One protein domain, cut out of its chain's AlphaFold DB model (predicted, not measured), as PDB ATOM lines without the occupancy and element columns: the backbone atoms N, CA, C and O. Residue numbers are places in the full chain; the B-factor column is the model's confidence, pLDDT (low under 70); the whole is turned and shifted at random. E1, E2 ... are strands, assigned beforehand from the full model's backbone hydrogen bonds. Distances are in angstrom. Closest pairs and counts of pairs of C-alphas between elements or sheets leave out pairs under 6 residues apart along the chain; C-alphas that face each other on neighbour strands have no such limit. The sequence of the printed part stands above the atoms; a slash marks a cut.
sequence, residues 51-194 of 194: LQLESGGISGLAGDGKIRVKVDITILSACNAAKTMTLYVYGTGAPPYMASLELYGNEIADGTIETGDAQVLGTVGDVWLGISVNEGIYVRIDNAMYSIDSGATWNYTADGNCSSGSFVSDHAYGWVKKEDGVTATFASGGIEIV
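AT A GLANCE: This is residues 51 to 194 of the 194 residues of an uncharacterized protein of Bacteroidetes bacterium ADurb.BinA104 (UniProt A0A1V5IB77). The model is an elongated strand sandwich: a strongly twisted branched sheet, E2 E5 E6 E8 E10 E11, lies face to face with a second sheet, E4 E3 E7 E1 E9, their strands at 19 degrees to each other. The long strands E2 and E8 lie side by side in the first sheet, over E3 and E7 of the second. The printed part has 144 residues, with no named helix and eleven named strands, E1 to E11 in order along the chain; the neighbour pairs in both sheets are antiparallel. The class is all strand, though named strands hold 69 of the 144 residues, under half. The whole is compact, with a radius of gyration of the C-alphas of 14.4 A, and spans 44 by 28 by 26 A.

IN THESE COORDINATES: In the branched sheet, E2 is residues 65 to 78, 36.8 A long, and bends by 73 degrees at residue 75; E8 is residues 137 to 147, 26.3 A long, and bends by 69 degrees at residue 140. E5 is residues 111 to 114, E6 118 to 120, E10 184 to 187 and E11 190 to 193, with C-alpha 193 at (-51.496, 17.090, 4.927). In the other sheet, E7 is residues 127 to 134, 22.9 A, and E3 is residues 84 to 91, 22.3 A. E4 is residues 101 to 104, E9 176 to 180 and E1 51 to 54, with C-alpha 51 at (-44.628, 21.901, 5.651).

HOW THE PARTS SIT: E5 and E6 lie on one side of E2 and E8 on the other side. N 72 and O 143 of E2 and E8 are 3.0 A apart, within hydrogen-bond range, as are N 71 and O 113 of E2 and E5, 2.8 A, and N 67 and O 118 of E2 and E6, 2.9 A. E11 is the other neighbour of E8, with N 141 and O 191 at 2.8 A. E10 and E11 form a hairpin, with N 185 and O 192 at 2.9 A. In the second sheet, E4 and E9 are edge strands. E3 and E4 form a hairpin, with N 103 and O 85 at 3.2 A. N 88 and O 130 of E3 and E7 are 2.9 A apart, N 53 and O 131 of E1 and E7 2.9 A, and N 54 and O 176 of E1 and E9 2.9 A. Between the sheets, the closest C-alphas of E2 and E3 are those of Val 69 and Val 89, 6.8 A apart.

THE WHOLE: The C-alphas of Gly 63 and Asn 80, 44.6 A apart, are the two farthest apart. The printed part has no cut. The link E8 to E9, residues 148 to 175, is long; its residues 155 to 156 pair with residues 145 to 146 of E8. Mean pLDDT of the printed part is 78.3; 34 residues are under 70, among them 77 to 83 and 92 to 109.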
ATOM      1  N   LEU A  51     -43.816  21.391   4.568       87.56
ATOM      2  CA  LEU A  51     -44.628  21.901   5.651       87.56
ATOM      3  C   LEU A  51     -43.911  21.629   6.964       87.56
ATOM      4  O   LEU A  51     -43.531  20.488   7.219       87.56
ATOM      5  N   GLN A  52     -43.803  22.653   7.810       90.31
ATOM      6  CA  GLN A  52     -43.392  22.490   9.199       90.31
ATOM      7  C   GLN A  52     -44.561  22.767  10.150       90.31
ATOM      8  O   GLN A  52     -45.115  23.872  10.170       90.31
ATOM      9  N   LEU A  53     -44.903  21.759  10.952       91.44
ATOM     10  CA  LEU A  53     -45.887  21.827  12.029       91.44
ATOM     11  C   LEU A  53     -45.207  21.628  13.374       91.44
ATOM     12  O   LEU A  53     -44.288  20.819  13.501       91.44
ATOM     13  N   GLU A  54     -45.708  22.320  14.386       90.88
ATOM     14  CA  GLU A  54     -45.227  22.184  15.754       90.88
ATOM     15  C   GLU A  54     -46.397  22.037  16.712       90.88
ATOM     16  O   GLU A  54     -47.383  22.774  16.616       90.88
ATOM     17  N   SER A  55     -46.289  21.073  17.624       89.12
ATOM     18  CA  SER A  55     -47.274  20.872  18.678       89.12
ATOM     19  C   SER A  55     -47.234  22.016  19.681       89.12
ATOM     20  O   SER A  55     -46.259  22.769  19.761       89.12
ATOM     21  N   GLY A  56     -48.245  22.072  20.547       82.62
ATOM     22  CA  GLY A  56     -48.127  22.940  21.704       82.62
ATOM     23  C   GLY A  56     -47.035  22.483  22.680       82.62
ATOM     24  O   GLY A  56     -46.584  21.332  22.627       82.62
ATOM     25  N   GLY A  57     -46.595  23.408  23.537       77.94
ATOM     26  CA  GLY A  57     -45.457  23.216  24.442       77.94
ATOM     27  C   GLY A  57     -45.645  22.053  25.423       77.94
ATOM     28  O   GLY A  57     -46.678  21.922  26.083       77.94
ATOM     29  N   ILE A  58     -44.621  21.209  25.532       82.06
ATOM     30  CA  ILE A  58     -44.520  20.106  26.488       82.06
ATOM     31  C   ILE A  58     -43.858  20.656  27.752       82.06
ATOM     32  O   ILE A  58     -42.648  20.881  27.797       82.06
ATOM     33  N   SER A  59     -44.677  20.885  28.777       74.12
ATOM     34  CA  SER A  59     -44.252  21.445  30.061       74.12
ATOM     35  C   SER A  59     -44.031  20.361  31.124       74.12
ATOM     36  O   SER A  59     -44.416  19.202  30.963       74.12
ATOM     37  N   GLY A  60     -43.390  20.736  32.235       65.12
ATOM     38  CA  GLY A  60     -43.202  19.846  33.389       65.12
ATOM     39  C   GLY A  60     -42.009  18.891  33.292       65.12
ATOM     40  O   GLY A  60     -41.869  18.009  34.138       65.12
ATOM     41  N   LEU A  61     -41.126  19.074  32.307       71.56
ATOM     42  CA  LEU A  61     -39.817  18.422  32.290       71.56
ATOM     43  C   LEU A  61     -38.993  18.993  33.452       71.56
ATOM     44  O   LEU A  61     -38.750  20.195  33.495       71.56
ATOM     45  N   ALA A  62     -38.625  18.161  34.427       58.56
ATOM     46  CA  ALA A  62     -37.855  18.567  35.601       58.56
ATOM     47  C   ALA A  62     -36.437  17.978  35.546       58.56
ATOM     48  O   ALA A  62     -36.284  16.760  35.492       58.56
ATOM     49  N   GLY A  63     -35.413  18.835  35.630       62.53
ATOM     50  CA  GLY A  63     -34.001  18.439  35.686       62.53
ATOM     51  C   GLY A  63     -33.442  17.847  34.388       62.53
ATOM     52  O   GLY A  63     -34.004  18.042  33.310       62.53
ATOM     53  N   ASP A  64     -32.319  17.135  34.519       67.06
ATOM     54  CA  ASP A  64     -31.726  16.351  33.435       67.06
ATOM     55  C   ASP A  64     -32.620  15.133  33.157       67.06
ATOM     56  O   ASP A  64     -32.613  14.146  33.901       67.06
ATOM     57  N   GLY A  65     -33.457  15.240  32.128       74.50
ATOM     58  CA  GLY A  65     -34.493  14.264  31.795       74.50
ATOM     59  C   GLY A  65     -34.285  13.636  30.423       74.50
ATOM     60  O   GLY A  65     -33.379  13.993  29.679       74.50
ATOM     61  N   LYS A  66     -35.156  12.702  30.051       80.56
ATOM     62  CA  LYS A  66     -35.244  12.204  28.677       80.56
ATOM     63  C   LYS A  66     -36.634  12.463  28.142       80.56
ATOM     64  O   LYS A  66     -37.605  12.291  28.872       80.56
ATOM     65  N   ILE A  67     -36.719  12.826  26.873       84.81
ATOM     66  CA  ILE A  67     -37.983  12.932  26.159       84.81
ATOM     67  C   ILE A  67     -37.948  12.088  24.895       84.81
ATOM     68  O   ILE A  67     -36.933  12.009  24.204       84.81
ATOM     69  N   ARG A  68     -39.078  11.464  24.598       87.88
ATOM     70  CA  ARG A  68     -39.339  10.781  23.340       87.88
ATOM     71  C   ARG A  68     -40.656  11.280  22.778       87.88
ATOM     72  O   ARG A  68     -41.580  11.529  23.549       87.88
ATOM     73  N   VAL A  69     -40.753  11.410  21.462       89.12
ATOM     74  CA  VAL A  69     -41.995  11.797  20.790       89.12
ATOM     75  C   VAL A  69     -42.399  10.747  19.772       89.12
ATOM     76  O   VAL A  69     -41.551  10.049  19.212       89.12
ATOM     77  N   LYS A  70     -43.704  10.628  19.546       91.44
ATOM     78  CA  LYS A  70     -44.253   9.787  18.490       91.44
ATOM     79  C   LYS A  70     -45.508  10.389  17.888       91.44
ATOM     80  O   LYS A  70     -46.222  11.141  18.554       91.44
ATOM     81  N   VAL A  71     -45.789  10.005  16.652       91.56
ATOM     82  CA  VAL A  71     -47.047  10.295  15.972       91.56
ATOM     83  C   VAL A  71     -47.630   9.019  15.394       91.56
ATOM     84  O   VAL A  71     -46.892   8.190  14.862       91.56
ATOM     85  N   ASP A  72     -48.944   8.870  15.501       91.44
ATOM     86  CA  ASP A  72     -49.678   7.862  14.741       91.44
ATOM     87  C   ASP A  72     -50.149   8.506  13.440       91.44
ATOM     88  O   ASP A  72     -50.662   9.633  13.453       91.44
ATOM     89  N   ILE A  73     -49.940   7.808  12.328       88.56
ATOM     90  CA  ILE A  73     -50.249   8.305  10.994       88.56
ATOM     91  C   ILE A  73     -51.102   7.324  10.195       88.56
ATOM     92  O   ILE A  73     -50.907   6.106  10.251       88.56
ATOM     93  N   THR A  74     -51.983   7.896   9.380       85.31
ATOM     94  CA  THR A  74     -52.732   7.205   8.328       85.31
ATOM     95  C   THR A  74     -52.310   7.754   6.964       85.31
ATOM     96  O   THR A  74     -52.275   8.969   6.757       85.31
ATOM     97  N   ILE A  75     -52.021   6.880   6.006       75.56
ATOM     98  CA  ILE A  75     -51.677   7.242   4.630       75.56
ATOM     99  C   ILE A  75     -52.944   7.523   3.834       75.56
ATOM    100  O   ILE A  75     -53.831   6.681   3.714       75.56
ATOM    101  N   LEU A  76     -53.009   8.710   3.234       71.06
ATOM    102  CA  LEU A  76     -54.106   9.094   2.345       71.06
ATOM    103  C   LEU A  76     -53.768   8.779   0.883       71.06
ATOM    104  O   LEU A  76     -54.639   8.372   0.115       71.06
ATOM    105  N   SER A  77     -52.502   8.959   0.491       66.69
ATOM    106  CA  SER A  77     -51.965   8.614  -0.830       66.69
ATOM    107  C   SER A  77     -50.430   8.611  -0.800       66.69
ATOM    108  O   SER A  77     -49.813   9.407  -0.092       66.69
ATOM    109  N   ALA A  78     -49.795   7.747  -1.595       52.53
ATOM    110  CA  ALA A  78     -48.339   7.662  -1.695       52.53
ATOM    111  C   ALA A  78     -47.846   8.163  -3.062       52.53
ATOM    112  O   ALA A  78     -48.377   7.790  -4.110       52.53
ATOM    113  N   CYS A  79     -46.809   9.001  -3.059       51.81
ATOM    114  CA  CYS A  79     -46.048   9.323  -4.263       51.81
ATOM    115  C   CYS A  79     -45.035   8.202  -4.546       51.81
ATOM    116  O   CYS A  79     -44.349   7.748  -3.639       51.81
ATOM    117  N   ASN A  80     -44.879   7.806  -5.814       50.81
ATOM    118  CA  ASN A  80     -43.914   6.777  -6.248       50.81
ATOM    119  C   ASN A  80     -42.434   7.225  -6.176       50.81
ATOM    120  O   ASN A  80     -41.548   6.515  -6.657       50.81
ATOM    121  N   ALA A  81     -42.158   8.424  -5.661       56.12
ATOM    122  CA  ALA A  81     -40.814   8.959  -5.487       56.12
ATOM    123  C   ALA A  81     -40.445   8.980  -4.001       56.12
ATOM    124  O   ALA A  81     -41.278   9.274  -3.145       56.12
ATOM    125  N   ALA A  82     -39.169   8.733  -3.701       59.16
ATOM    126  CA  ALA A  82     -38.640   8.885  -2.354       59.16
ATOM    127  C   ALA A  82     -38.810  10.345  -1.892       59.16
ATOM    128  O   ALA A  82     -38.169  11.256  -2.417       59.16
ATOM    129  N   LYS A  83     -39.714  10.556  -0.939       68.12
ATOM    130  CA  LYS A  83     -39.980  11.822  -0.243       68.12
ATOM    131  C   LYS A  83     -39.860  11.600   1.252       68.12
ATOM    132  O   LYS A  83     -40.160  10.492   1.679       68.12
ATOM    133  N   THR A  84     -39.481  12.629   2.004       76.06
ATOM    134  CA  THR A  84     -39.150  12.497   3.423       76.06
ATOM    135  C   THR A  84     -40.199  13.134   4.329       76.06
ATOM    136  O   THR A  84     -40.611  14.280   4.131       76.06
ATOM    137  N   MET A  85     -40.611  12.386   5.352       80.62
ATOM    138  CA  MET A  85     -41.234  12.923   6.560       80.62
ATOM    139  C   MET A  85     -40.243  12.802   7.714       80.62
ATOM    140  O   MET A  85     -39.674  11.729   7.907       80.62
ATOM    141  N   THR A  86     -40.077  13.881   8.477       84.12
ATOM    142  CA  THR A  86     -39.183  13.951   9.635       84.12
ATOM    143  C   THR A  86     -39.968  14.306  10.888       84.12
ATOM    144  O   THR A  86     -40.525  15.399  10.988       84.12
ATOM    145  N   LEU A  87     -39.963  13.406  11.870       86.31
ATOM    146  CA  LEU A  87     -40.395  13.696  13.239       86.31
ATOM    147  C   LEU A  87     -39.189  14.139  14.063       86.31
ATOM    148  O   LEU A  87     -38.155  13.487  13.993       86.31
ATOM    149  N   TYR A  88     -39.309  15.206  14.845       84.19
ATOM    150  CA  TYR A  88     -38.241  15.669  15.728       84.19
ATOM    151  C   TYR A  88     -38.798  16.291  17.007       84.19
ATOM    152  O   TYR A  88     -39.976  16.623  17.108       84.19
ATOM    153  N   VAL A  89     -37.931  16.452  18.002       81.56
ATOM    154  CA  VAL A  89     -38.219  17.201  19.224       81.56
ATOM    155  C   VAL A  89     -37.180  18.309  19.370       81.56
ATOM    156  O   VAL A  89     -36.021  18.146  18.996       81.56
ATOM    157  N   TYR A  90     -37.590  19.489  19.822       77.00
ATOM    158  CA  TYR A  90     -36.675  20.616  19.985       77.00
ATOM    159  C   TYR A  90     -37.125  21.510  21.141       77.00
ATOM    160  O   TYR A  90     -38.281  21.483  21.541       77.00
ATOM    161  N   GLY A  91     -36.208  22.278  21.720       72.75
ATOM    162  CA  GLY A  91     -36.490  23.158  22.853       72.75
ATOM    163  C   GLY A  91     -35.498  24.312  22.902       72.75
ATOM    164  O   GLY A  91     -34.533  24.345  22.134       72.75
ATOM    165  N   THR A  92     -35.710  25.266  23.805       61.53
ATOM    166  CA  THR A  92     -34.735  26.345  24.028       61.53
ATOM    167  C   THR A  92     -33.571  25.844  24.886       61.53
ATOM    168  O   THR A  92     -33.764  25.529  26.057       61.53
ATOM    169  N   GLY A  93     -32.361  25.794  24.323       51.31
ATOM    170  CA  GLY A  93     -31.150  25.352  25.027       51.31
ATOM    171  C   GLY A  93     -30.171  24.621  24.106       51.31
ATOM    172  O   GLY A  93     -30.526  24.226  22.998       51.31
ATOM    173  N   ALA A  94     -28.920  24.472  24.543       43.59
ATOM    174  CA  ALA A  94     -27.912  23.699  23.821       43.59
ATOM    175  C   ALA A  94     -27.783  22.289  24.429       43.59
ATOM    176  O   ALA A  94     -27.644  22.197  25.650       43.59
ATOM    177  N   PRO A  95     -27.711  21.213  23.622       48.69
ATOM    178  CA  PRO A  95     -28.022  21.117  22.193       48.69
ATOM    179  C   PRO A  95     -29.530  20.884  21.944       48.69
ATOM    180  O   PRO A  95     -30.206  20.330  22.809       48.69
ATOM    181  N   PRO A  96     -30.065  21.246  20.761       51.50
ATOM    182  CA  PRO A  96     -31.423  20.874  20.378       51.50
ATOM    183  C   PRO A  96     -31.570  19.346  20.366       51.50
ATOM    184  O   PRO A  96     -30.706  18.618  19.873       51.50
ATOM    185  N   TYR A  97     -32.676  18.871  20.927       54.97
ATOM    186  CA  TYR A  97     -32.966  17.465  21.203       54.97
ATOM    187  C   TYR A  97     -33.357  16.673  19.954       54.97
ATOM    188  O   TYR A  97     -34.435  16.116  19.868       54.97
ATOM    189  N   MET A  98     -32.488  16.594  18.955       55.16
ATOM    190  CA  MET A  98     -32.873  15.992  17.684       55.16
ATOM    191  C   MET A  98     -32.758  14.468  17.714       55.16
ATOM    192  O   MET A  98     -31.668  13.905  17.645       55.16
ATOM    193  N   ALA A  99     -33.903  13.798  17.749       53.97
ATOM    194  CA  ALA A  99     -34.033  12.439  17.256       53.97
ATOM    195  C   ALA A  99     -34.968  12.489  16.043       53.97
ATOM    196  O   ALA A  99     -36.096  12.954  16.167       53.97
ATOM    197  N   SER A 100     -34.460  12.081  14.878       60.00
ATOM    198  CA  SER A 100     -35.154  12.161  13.593       60.00
ATOM    199  C   SER A 100     -35.370  10.779  12.996       60.00
ATOM    200  O   SER A 100     -34.414  10.010  12.892       60.00
ATOM    201  N   LEU A 101     -36.593  10.487  12.558       59.03
ATOM    202  CA  LEU A 101     -36.868   9.384  11.637       59.03
ATOM    203  C   LEU A 101     -37.202   9.983  10.276       59.03
ATOM    204  O   LEU A 101     -38.125  10.784  10.196       59.03
ATOM    205  N   GLU A 102     -36.454   9.595   9.249       63.53
ATOM    206  CA  GLU A 102     -36.736   9.905   7.851       63.53
ATOM    207  C   GLU A 102     -37.450   8.698   7.241       63.53
ATOM    208  O   GLU A 102     -36.902   7.596   7.212       63.53
ATOM    209  N   LEU A 103     -38.692   8.896   6.801       59.03
ATOM    210  CA  LEU A 103     -39.428   7.885   6.047       59.03
ATOM    211  C   LEU A 103     -39.458   8.251   4.577       59.03
ATOM    212  O   LEU A 103     -39.898   9.346   4.239       59.03
ATOM    213  N   TYR A 104     -39.061   7.316   3.720       60.38
ATOM    214  CA  TYR A 104     -39.151   7.481   2.278       60.38
ATOM    215  C   TYR A 104     -40.552   7.130   1.779       60.38
ATOM    216  O   TYR A 104     -41.098   6.106   2.172       60.38
ATOM    217  N   GLY A 105     -41.089   7.921   0.848       52.53
ATOM    218  CA  GLY A 105     -42.397   7.749   0.182       52.53
ATOM    219  C   GLY A 105     -42.780   6.332  -0.288       52.53
ATOM    220  O   GLY A 105     -43.963   6.047  -0.440       52.53
ATOM    221  N   ASN A 106     -41.814   5.422  -0.452       51.91
ATOM    222  CA  ASN A 106     -42.051   4.022  -0.823       51.91
ATOM    223  C   ASN A 106     -42.232   3.074   0.387       51.91
ATOM    224  O   ASN A 106     -42.651   1.933   0.208       51.91
ATOM    225  N   GLU A 107     -41.882   3.522   1.592       56.62
ATOM    226  CA  GLU A 107     -41.902   2.771   2.858       56.62
ATOM    227  C   GLU A 107     -42.916   3.335   3.868       56.62
ATOM    228  O   GLU A 107     -43.086   2.769   4.947       56.62
ATOM    229  N   ILE A 108     -43.600   4.440   3.542       60.03
ATOM    230  CA  ILE A 108     -44.603   5.030   4.432       60.03
ATOM    231  C   ILE A 108     -45.862   4.154   4.408       60.03
ATOM    232  O   ILE A 108     -46.610   4.131   3.432       60.03
ATOM    233  N   ALA A 109     -46.070   3.416   5.493       65.75
ATOM    234  CA  ALA A 109     -47.273   2.644   5.774       65.75
ATOM    235  C   ALA A 109     -48.013   3.259   6.968       65.75
ATOM    236  O   ALA A 109     -47.406   3.980   7.764       65.75
ATOM    237  N   ASP A 110     -49.303   2.948   7.107       80.94
ATOM    238  CA  ASP A 110     -50.050   3.262   8.328       80.94
ATOM    239  C   ASP A 110     -49.285   2.738   9.547       80.94
ATOM    240  O   ASP A 110     -48.801   1.599   9.552       80.94
ATOM    241  N   GLY A 111     -49.176   3.555  10.592       82.69
ATOM    242  CA  GLY A 111     -48.453   3.141  11.783       82.69
ATOM    243  C   GLY A 111     -47.975   4.281  12.659       82.69
ATOM    244  O   GLY A 111     -48.436   5.414  12.571       82.69
ATOM    245  N   THR A 112     -47.037   3.941  13.532       87.50
ATOM    246  CA  THR A 112     -46.478   4.855  14.521       87.50
ATOM    247  C   THR A 112     -45.049   5.211  14.137       87.50
ATOM    248  O   THR A 112     -44.202   4.330  13.980       87.50
ATOM    249  N   ILE A 113     -44.771   6.508  14.038       84.38
ATOM    250  CA  ILE A 113     -43.421   7.055  13.908       84.38
ATOM    251  C   ILE A 113     -42.966   7.495  15.287       84.38
ATOM    252  O   ILE A 113     -43.631   8.313  15.910       84.38
ATOM    253  N   GLU A 114     -41.833   6.986  15.756       86.88
ATOM    254  CA  GLU A 114     -41.316   7.251  17.097       86.88
ATOM    255  C   GLU A 114     -39.830   7.615  17.038       86.88
ATOM    256  O   GLU A 114     -39.056   7.033  16.275       86.88
ATOM    257  N   THR A 115     -39.421   8.586  17.853       84.75
ATOM    258  CA  THR A 115     -38.016   8.978  17.985       84.75
ATOM    259  C   THR A 115     -37.265   8.103  18.992       84.75
ATOM    260  O   THR A 115     -37.857   7.381  19.785       84.75
ATOM    261  N   GLY A 116     -35.936   8.204  19.043       83.38
ATOM    262  CA  GLY A 116     -35.172   7.747  20.212       83.38
ATOM    263  C   GLY A 116     -35.341   8.670  21.430       83.38
ATOM    264  O   GLY A 116     -35.985   9.718  21.343       83.38
ATOM    265  N   ASP A 117     -34.724   8.296  22.558       82.88
ATOM    266  CA  ASP A 117     -34.606   9.179  23.727       82.88
ATOM    267  C   ASP A 117     -33.703  10.372  23.405       82.88
ATOM    268  O   ASP A 117     -32.520  10.194  23.103       82.88
ATOM    269  N   ALA A 118     -34.224  11.580  23.574       79.31
ATOM    270  CA  ALA A 118     -33.439  12.800  23.552       79.31
ATOM    271  C   ALA A 118     -33.199  13.302  24.986       79.31
ATOM    272  O   ALA A 118     -34.117  13.363  25.803       79.31
ATOM    273  N   GLN A 119     -31.943  13.607  25.311       77.75
ATOM    274  CA  GLN A 119     -31.512  14.044  26.644       77.75
ATOM    275  C   GLN A 119     -31.827  15.514  26.854       77.75
ATOM    276  O   GLN A 119     -31.184  16.314  26.201       77.75
ATOM    277  N   VAL A 120     -32.723  15.858  27.775       73.88
ATOM    278  CA  VAL A 120     -33.052  17.234  28.158       73.88
ATOM    279  C   VAL A 120     -32.042  17.732  29.191       73.88
ATOM    280  O   VAL A 120     -32.056  17.252  30.316       73.88
ATOM    281  N   LEU A 121     -31.164  18.667  28.817       63.72
ATOM    282  CA  LEU A 121     -30.128  19.259  29.669       63.72
ATOM    283  C   LEU A 121     -30.552  20.646  30.161       63.72
ATOM    284  O   LEU A 121     -30.654  21.588  29.373       63.72
ATOM    285  N   GLY A 122     -30.725  20.787  31.476       58.44
ATOM    286  CA  GLY A 122     -31.099  22.055  32.104       58.44
ATOM    287  C   GLY A 122     -32.552  22.481  31.844       58.44
ATOM    288  O   GLY A 122     -33.047  22.526  30.723       58.44
ATOM    289  N   THR A 123     -33.264  22.840  32.909       56.81
ATOM    290  CA  THR A 123     -34.662  23.286  32.835       56.81
ATOM    291  C   THR A 123     -34.783  24.794  32.845       56.81
ATOM    292  O   THR A 123     -34.626  25.367  33.919       56.81
ATOM    293  N   VAL A 124     -35.165  25.420  31.722       53.75
ATOM    294  CA  VAL A 124     -35.985  26.653  31.777       53.75
ATOM    295  C   VAL A 124     -36.789  26.972  30.497       53.75
ATOM    296  O   VAL A 124     -37.052  28.141  30.218       53.75
ATOM    297  N   GLY A 125     -37.214  25.983  29.706       65.25
ATOM    298  CA  GLY A 125     -38.047  26.286  28.538       65.25
ATOM    299  C   GLY A 125     -38.908  25.136  28.056       65.25
ATOM    300  O   GLY A 125     -38.644  23.977  28.373       65.25
ATOM    301  N   ASP A 126     -39.944  25.497  27.305       73.19
ATOM    302  CA  ASP A 126     -40.840  24.545  26.665       73.19
ATOM    303  C   ASP A 126     -40.084  23.726  25.610       73.19
ATOM    304  O   ASP A 126     -39.129  24.185  24.972       73.19
ATOM    305  N   VAL A 127     -40.513  22.474  25.464       81.00
ATOM    306  CA  VAL A 127     -40.066  21.558  24.415       81.00
ATOM    307  C   VAL A 127     -41.241  21.305  23.481       81.00
ATOM    308  O   VAL A 127     -42.382  21.222  23.925       81.00
ATOM    309  N   TRP A 128     -40.977  21.160  22.191       85.38
ATOM    310  CA  TRP A 128     -41.996  20.986  21.164       85.38
ATOM    311  C   TRP A 128     -41.713  19.744  20.332       85.38
ATOM    312  O   TRP A 128     -40.560  19.434  20.021       85.38
ATOM    313  N   LEU A 129     -42.783  19.053  19.949       89.69
ATOM    314  CA  LEU A 129     -42.756  18.048  18.896       89.69
ATOM    315  C   LEU A 129     -42.907  18.781  17.564       89.69
ATOM    316  O   LEU A 129     -43.878  19.509  17.358       89.69
ATOM    317  N   GLY A 130     -41.943  18.592  16.673       89.06
ATOM    318  CA  GLY A 130     -41.964  19.136  15.327       89.06
ATOM    319  C   GLY A 130     -42.131  18.046  14.277       89.06
ATOM    320  O   GLY A 130     -41.597  16.941  14.400       89.06
ATOM    321  N   ILE A 131     -42.876  18.368  13.228       88.88
ATOM    322  CA  ILE A 131     -43.088  17.515  12.064       88.88
ATOM    323  C   ILE A 131     -42.703  18.328  10.835       88.88
ATOM    324  O   ILE A 131     -43.195  19.440  10.651       88.88
ATOM    325  N   SER A 132     -41.827  17.775  10.001       87.69
ATOM    326  CA  SER A 132     -41.537  18.302   8.670       87.69
ATOM    327  C   SER A 132     -41.972  17.290   7.620       87.69
ATOM    328  O   SER A 132     -41.618  16.114   7.716       87.69
ATOM    329  N   VAL A 133     -42.764  17.725   6.644       82.75
ATOM    330  CA  VAL A 133     -43.297  16.869   5.578       82.75
ATOM    331  C   VAL A 133     -42.947  17.486   4.235       82.75
ATOM    332  O   VAL A 133     -43.337  18.622   3.962       82.75
ATOM    333  N   ASN A 134     -42.216  16.757   3.391       80.44
ATOM    334  CA  ASN A 134     -41.984  17.193   2.017       80.44
ATOM    335  C   ASN A 134     -43.241  17.050   1.157       80.44
ATOM    336  O   ASN A 134     -44.049  16.138   1.330       80.44
ATOM    337  N   GLU A 135     -43.344  17.916   0.157       77.69
ATOM    338  CA  GLU A 135     -44.384  17.840  -0.859       77.69
ATOM    339  C   GLU A 135     -44.400  16.480  -1.571       77.69
ATOM    340  O   GLU A 135     -43.357  15.917  -1.940       77.69
ATOM    341  N   GLY A 136     -45.614  15.972  -1.787       71.69
ATOM    342  CA  GLY A 136     -45.875  14.654  -2.364       71.69
ATOM    343  C   GLY A 136     -46.137  13.555  -1.330       71.69
ATOM    344  O   GLY A 136     -46.380  12.416  -1.725       71.69
ATOM    345  N   ILE A 137     -46.110  13.865  -0.031       74.94
ATOM    346  CA  ILE A 137     -46.563  12.958   1.032       74.94
ATOM    347  C   ILE A 137     -47.971  13.370   1.458       74.94
ATOM    348  O   ILE A 137     -48.161  14.478   1.954       74.94
ATOM    349  N   TYR A 138     -48.936  12.461   1.298       78.50
ATOM    350  CA  TYR A 138     -50.325  12.684   1.686       78.50
ATOM    351  C   TYR A 138     -50.660  11.817   2.897       78.50
ATOM    352  O   TYR A 138     -50.857  10.602   2.778       78.50
ATOM    353  N   VAL A 139     -50.704  12.435   4.073       82.62
ATOM    354  CA  VAL A 139     -50.853  11.745   5.361       82.62
ATOM    355  C   VAL A 139     -51.841  12.468   6.256       82.62
ATOM    356  O   VAL A 139     -52.004  13.684   6.175       82.62
ATOM    357  N   ARG A 140     -52.460  11.716   7.157       88.38
ATOM    358  CA  ARG A 140     -53.167  12.249   8.312       88.38
ATOM    359  C   ARG A 140     -52.363  11.950   9.567       88.38
ATOM    360  O   ARG A 140     -52.013  10.798   9.805       88.38
ATOM    361  N   ILE A 141     -52.093  12.976  10.368       91.62
ATOM    362  CA  ILE A 141     -51.625  12.813  11.744       91.62
ATOM    363  C   ILE A 141     -52.857  12.541  12.601       91.62
ATOM    364  O   ILE A 141     -53.685  13.436  12.778       91.62
ATOM    365  N   ASP A 142     -52.994  11.312  13.088       91.88
ATOM    366  CA  ASP A 142     -54.119  10.912  13.936       91.88
ATOM    367  C   ASP A 142     -53.876  11.365  15.378       91.88
ATOM    368  O   ASP A 142     -54.736  11.976  16.009       91.88
ATOM    369  N   ASN A 143     -52.661  11.115  15.874       92.19
ATOM    370  CA  ASN A 143     -52.260  11.415  17.241       92.19
ATOM    371  C   ASN A 143     -50.816  11.909  17.303       92.19
ATOM    372  O   ASN A 143     -49.958  11.434  16.561       92.19
ATOM    373  N   ALA A 144     -50.521  12.761  18.280       92.75
ATOM    374  CA  ALA A 144     -49.174  13.167  18.645       92.75
ATOM    375  C   ALA A 144     -48.969  13.070  20.156       92.75
ATOM    376  O   ALA A 144     -49.751  13.594  20.959       92.75
ATOM    377  N   MET A 145     -47.913  12.364  20.545       93.50
ATOM    378  CA  MET A 145     -47.664  11.984  21.927       93.50
ATOM    379  C   MET A 145     -46.196  12.149  22.302       93.50
ATOM    380  O   MET A 145     -45.299  12.117  21.459       93.50
ATOM    381  N   TYR A 146     -45.953  12.253  23.602       91.12
ATOM    382  CA  TYR A 146     -44.627  12.279  24.194       91.12
ATOM    383  C   TYR A 146     -44.531  11.348  25.404       91.12
ATOM    384  O   TYR A 146     -45.530  11.015  26.048       91.12
ATOM    385  N   SER A 147     -43.306  10.944  25.723       90.50
ATOM    386  CA  SER A 147     -42.951  10.152  26.895       90.50
ATOM    387  C   SER A 147     -41.743  10.775  27.590       90.50
ATOM    388  O   SER A 147     -40.811  11.236  26.930       90.50
ATOM    389  N   ILE A 148     -41.769  10.769  28.925       88.12
ATOM    390  CA  ILE A 148     -40.678  11.236  29.801       88.12
ATOM    391  C   ILE A 148     -40.010  10.087  30.576       88.12
ATOM    392  O   ILE A 148     -39.143  10.302  31.417       88.12
ATOM    393  N   ASP A 149     -40.433   8.855  30.297       87.38
ATOM    394  CA  ASP A 149     -40.003   7.614  30.943       87.38
ATOM    395  C   ASP A 149     -39.532   6.582  29.901       87.38
ATOM    396  O   ASP A 149     -39.748   5.377  30.031       87.38
ATOM    397  N   SER A 150     -38.868   7.077  28.849       85.62
ATOM    398  CA  SER A 150     -38.268   6.275  27.771       85.62
ATOM    399  C   SER A 150     -39.250   5.338  27.047       85.62
ATOM    400  O   SER A 150     -38.880   4.247  26.611       85.62
ATOM    401  N   GLY A 151     -40.497   5.780  26.887       89.06
ATOM    402  CA  GLY A 151     -41.552   5.097  26.137       89.06
ATOM    403  C   GLY A 151     -42.465   4.199  26.975       89.06
ATOM    404  O   GLY A 151     -43.312   3.521  26.392       89.06
ATOM    405  N   ALA A 152     -42.327   4.179  28.306       90.31
ATOM    406  CA  ALA A 152     -43.185   3.364  29.169       90.31
ATOM    407  C   ALA A 152     -44.608   3.941  29.301       90.31
ATOM    408  O   ALA A 152     -45.580   3.186  29.261       90.31
ATOM    409  N   THR A 153     -44.734   5.267  29.374       92.81
ATOM    410  CA  THR A 153     -46.006   5.995  29.422       92.81
ATOM    411  C   THR A 153     -46.039   7.065  28.338       92.81
ATOM    412  O   THR A 153     -45.081   7.818  28.159       92.81
ATOM    413  N   TRP A 154     -47.171   7.167  27.639       93.25
ATOM    414  CA  TRP A 154     -47.390   8.140  26.571       93.25
ATOM    415  C   TRP A 154     -48.507   9.107  26.938       93.25
ATOM    416  O   TRP A 154     -49.586   8.691  27.358       93.25
ATOM    417  N   ASN A 155     -48.242  10.395  26.752       92.69
ATOM    418  CA  ASN A 155     -49.181  11.483  26.989       92.69
ATOM    419  C   ASN A 155     -49.382  12.256  25.688       92.69
ATOM    420  O   ASN A 155     -48.436  12.411  24.919       92.69
ATOM    421  N   TYR A 156     -50.587  12.763  25.440       92.06
ATOM    422  CA  TYR A 156     -50.820  13.654  24.305       92.06
ATOM    423  C   TYR A 156     -50.111  14.989  24.512       92.06
ATOM    424  O   TYR A 156     -50.135  15.539  25.615       92.06
ATOM    425  N   THR A 157     -49.538  15.543  23.442       90.19
ATOM    426  CA  THR A 157     -49.176  16.968  23.420       90.19
ATOM    427  C   THR A 157     -50.437  17.831  23.569       90.19
ATOM    428  O   THR A 157     -51.561  17.329  23.466       90.19
ATOM    429  N   ALA A 158     -50.288  19.141  23.781       87.31
ATOM    430  CA  ALA A 158     -51.440  20.040  23.726       87.31
ATOM    431  C   ALA A 158     -52.136  19.922  22.355       87.31
ATOM    432  O   ALA A 158     -51.488  20.052  21.316       87.31
ATOM    433  N   ASP A 159     -53.433  19.603  22.385       88.25
ATOM    434  CA  ASP A 159     -54.250  19.223  21.222       88.25
ATOM    435  C   ASP A 159     -53.645  18.102  20.346       88.25
ATOM    436  O   ASP A 159     -53.842  18.042  19.135       88.25
ATOM    437  N   GLY A 160     -52.892  17.181  20.955       88.94
ATOM    438  CA  GLY A 160     -52.252  16.057  20.264       88.94
ATOM    439  C   GLY A 160     -53.230  15.027  19.692       88.94
ATOM    440  O   GLY A 160     -52.827  14.201  18.888       88.94
ATOM    441  N   ASN A 161     -54.506  15.077  20.071       90.56
ATOM    442  CA  ASN A 161     -55.603  14.310  19.469       90.56
ATOM    443  C   ASN A 161     -56.350  15.099  18.369       90.56
ATOM    444  O   ASN A 161     -57.420  14.677  17.930       90.56
ATOM    445  N   CYS A 162     -55.829  16.271  17.987       88.81
ATOM    446  CA  CYS A 162     -56.334  17.136  16.921       88.81
ATOM    447  C   CYS A 162     -57.811  17.554  17.086       88.81
ATOM    448  O   CYS A 162     -58.561  17.646  16.112       88.81
ATOM    449  N   SER A 163     -58.251  17.795  18.322       86.38
ATOM    450  CA  SER A 163     -59.655  18.048  18.670       86.38
ATOM    451  C   SER A 163     -60.088  19.516  18.592       86.38
ATOM    452  O   SER A 163     -61.284  19.784  18.468       86.38
ATOM    453  N   SER A 164     -59.150  20.467  18.651       83.31
ATOM    454  CA  SER A 164     -59.454  21.908  18.606       83.31
ATOM    455  C   SER A 164     -59.980  22.371  17.244       83.31
ATOM    456  O   SER A 164     -60.729  23.345  17.165       83.31
ATOM    457  N   GLY A 165     -59.607  21.657  16.177       83.38
ATOM    458  CA  GLY A 165     -60.088  21.889  14.818       83.38
ATOM    459  C   GLY A 165     -59.447  23.074  14.090       83.38
ATOM    460  O   GLY A 165     -59.941  23.448  13.026       83.38
ATOM    461  N   SER A 166     -58.376  23.683  14.617       88.38
ATOM    462  CA  SER A 166     -57.697  24.795  13.934       88.38
ATOM    463  C   SER A 166     -56.239  24.977  14.344       88.38
ATOM    464  O   SER A 166     -55.882  24.754  15.497       88.38
ATOM    465  N   PHE A 167     -55.411  25.468  13.415       90.69
ATOM    466  CA  PHE A 167     -54.064  25.929  13.743       90.69
ATOM    467  C   PHE A 167     -54.134  27.235  14.535       90.69
ATOM    468  O   PHE A 167     -54.937  28.120  14.232       90.69
ATOM    469  N   VAL A 168     -53.251  27.364  15.516       89.94
ATOM    470  CA  VAL A 168     -53.096  28.552  16.354       89.94
ATOM    471  C   VAL A 168     -51.805  29.290  15.998       89.94
ATOM    472  O   VAL A 168     -50.911  28.755  15.345       89.94
ATOM    473  N   SER A 169     -51.698  30.550  16.416       85.38
ATOM    474  CA  SER A 169     -50.489  31.365  16.216       85.38
ATOM    475  C   SER A 169     -49.434  31.175  17.308       85.38
ATOM    476  O   SER A 169     -48.318  31.670  17.176       85.38
ATOM    477  N   ASP A 170     -49.796  30.516  18.407       82.31
ATOM    478  CA  ASP A 170     -48.987  30.404  19.617       82.31
ATOM    479  C   ASP A 170     -49.040  28.962  20.144       82.31
ATOM    480  O   ASP A 170     -50.117  28.392  20.333       82.31
ATOM    481  N   HIS A 171     -47.860  28.389  20.381       78.00
ATOM    482  CA  HIS A 171     -47.663  27.017  20.849       78.00
ATOM    483  C   HIS A 171     -48.249  26.773  22.244       78.00
ATOM    484  O   HIS A 171     -48.425  25.628  22.647       78.00
ATOM    485  N   ALA A 172     -48.585  27.807  23.012       75.00
ATOM    486  CA  ALA A 172     -49.283  27.612  24.279       75.00
ATOM    487  C   ALA A 172     -50.700  27.024  24.097       75.00
ATOM    488  O   ALA A 172     -51.246  26.446  25.037       75.00
ATOM    489  N   TYR A 173     -51.300  27.154  22.905       77.12
ATOM    490  CA  TYR A 173     -52.720  26.855  22.681       77.12
ATOM    491  C   TYR A 173     -52.993  25.682  21.729       77.12
ATOM    492  O   TYR A 173     -54.157  25.354  21.513       77.12
ATOM    493  N   GLY A 174     -51.960  25.042  21.168       88.00
ATOM    494  CA  GLY A 174     -52.114  23.913  20.246       88.00
ATOM    495  C   GLY A 174     -51.105  23.934  19.102       88.00
ATOM    496  O   GLY A 174     -49.976  24.390  19.266       88.00
ATOM    497  N   TRP A 175     -51.523  23.430  17.941       92.19
ATOM    498  CA  TRP A 175     -50.667  23.279  16.765       92.19
ATOM    499  C   TRP A 175     -50.412  24.587  16.028       92.19
ATOM    500  O   TRP A 175     -51.352  25.284  15.641       92.19
ATOM    501  N   VAL A 176     -49.145  24.867  15.734       91.56
ATOM    502  CA  VAL A 176     -48.717  26.026  14.946       91.56
ATOM    503  C   VAL A 176     -48.136  25.560  13.615       91.56
ATOM    504  O   VAL A 176     -47.337  24.627  13.559       91.56
ATOM    505  N   LYS A 177     -48.503  26.253  12.535       90.19
ATOM    506  CA  LYS A 177     -47.869  26.118  11.219       90.19
ATOM    507  C   LYS A 177     -46.721  27.124  11.117       90.19
ATOM    508  O   LYS A 177     -46.957  28.322  11.273       90.19
ATOM    509  N   LYS A 178     -45.487  26.661  10.902       87.56
ATOM    510  CA  LYS A 178     -44.295  27.531  10.830       87.56
ATOM    511  C   LYS A 178     -43.924  27.920   9.416       87.56
ATOM    512  O   LYS A 178     -43.651  29.087   9.155       87.56
ATOM    513  N   GLU A 179     -43.929  26.941   8.526       83.38
ATOM    514  CA  GLU A 179     -43.563  27.114   7.129       83.38
ATOM    515  C   GLU A 179     -44.551  26.363   6.251       83.38
ATOM    516  O   GLU A 179     -45.070  25.316   6.643       83.38
ATOM    517  N   ASP A 180     -44.854  26.939   5.093       76.50
ATOM    518  CA  ASP A 180     -45.962  26.518   4.249       76.50
ATOM    519  C   ASP A 180     -45.526  26.392   2.788       76.50
ATOM    520  O   ASP A 180     -45.492  27.376   2.048       76.50
ATOM    521  N   GLY A 181     -45.179  25.170   2.388       75.38
ATOM    522  CA  GLY A 181     -45.043  24.762   0.989       75.38
ATOM    523  C   GLY A 181     -46.029  23.666   0.568       75.38
ATOM    524  O   GLY A 181     -46.023  23.272  -0.591       75.38
ATOM    525  N   VAL A 182     -46.850  23.161   1.499       74.56
ATOM    526  CA  VAL A 182     -47.805  22.048   1.326       74.56
ATOM    527  C   VAL A 182     -49.049  22.349   2.169       74.56
ATOM    528  O   VAL A 182     -48.956  22.971   3.236       74.56
ATOM    529  N   THR A 183     -50.232  21.939   1.713       83.19
ATOM    530  CA  THR A 183     -51.474  22.292   2.408       83.19
ATOM    531  C   THR A 183     -51.673  21.388   3.618       83.19
ATOM    532  O   THR A 183     -51.422  20.190   3.573       83.19
ATOM    533  N   ALA A 184     -52.157  21.965   4.717       87.38
ATOM    534  CA  ALA A 184     -52.634  21.191   5.850       87.38
ATOM    535  C   ALA A 184     -53.925  21.777   6.395       87.38
ATOM    536  O   ALA A 184     -54.092  23.000   6.439       87.38
ATOM    537  N   THR A 185     -54.817  20.896   6.826       88.94
ATOM    538  CA  THR A 185     -56.123  21.242   7.387       88.94
ATOM    539  C   THR A 185     -56.485  20.284   8.508       88.94
ATOM    540  O   THR A 185     -56.147  19.105   8.461       88.94
ATOM    541  N   PHE A 186     -57.228  20.769   9.498       86.12
ATOM    542  CA  PHE A 186     -57.883  19.877  10.447       86.12
ATOM    543  C   PHE A 186     -59.038  19.166   9.743       86.12
ATOM    544  O   PHE A 186     -59.925  19.814   9.184       86.12
ATOM    545  N   ALA A 187     -59.018  17.840   9.783       82.56
ATOM    546  CA  ALA A 187     -60.100  16.991   9.318       82.56
ATOM    547  C   ALA A 187     -60.695  16.221  10.500       82.56
ATOM    548  O   ALA A 187     -60.216  16.294  11.632       82.56
ATOM    549  N   SER A 188     -61.773  15.479  10.252       80.44
ATOM    550  CA  SER A 188     -62.417  14.683  11.296       80.44
ATOM    551  C   SER A 188     -61.448  13.631  11.849       80.44
ATOM    552  O   SER A 188     -61.267  12.581  11.236       80.44
ATOM    553  N   GLY A 189     -60.886  13.895  13.030       82.06
ATOM    554  CA  GLY A 189     -60.014  12.966  13.752       82.06
ATOM    555  C   GLY A 189     -58.523  13.070  13.424       82.06
ATOM    556  O   GLY A 189     -57.811  12.106  13.679       82.06
ATOM    557  N   GLY A 190     -58.046  14.184  12.858       90.19
ATOM    558  CA  GLY A 190     -56.612  14.381  12.632       90.19
ATOM    559  C   GLY A 190     -56.258  15.651  11.861       90.19
ATOM    560  O   GLY A 190     -57.131  16.419  11.450       90.19
ATOM    561  N   ILE A 191     -54.964  15.854  11.632       90.69
ATOM    562  CA  ILE A 191     -54.448  16.882  10.718       90.69
ATOM    563  C   ILE A 191     -54.120  16.205   9.390       90.69
ATOM    564  O   ILE A 191     -53.216  15.376   9.334       90.69
ATOM    565  N   GLU A 192     -54.847  16.546   8.332       88.31
ATOM    566  CA  GLU A 192     -54.577  16.066   6.974       88.31
ATOM    567  C   GLU A 192     -53.587  16.999   6.280       88.31
ATOM    568  O   GLU A 192     -53.763  18.220   6.295       88.31
ATOM    569  N   ILE A 193     -52.552  16.415   5.682       84.44
ATOM    570  CA  ILE A 193     -51.496  17.090   4.927       84.44
ATOM    571  C   ILE A 193     -51.569  16.575   3.487       84.44
ATOM    572  O   ILE A 193     -51.548  15.358   3.274       84.44
ATOM    573  N   VAL A 194     -51.696  17.494   2.522       72.25
ATOM    574  CA  VAL A 194     -51.880  17.225   1.085       72.25
ATOM    575  C   VAL A 194     -51.061  18.155   0.194       72.25
ATOM    576  O   VAL A 194     -51.012  19.378   0.467       72.25
TER     577      VAL A 194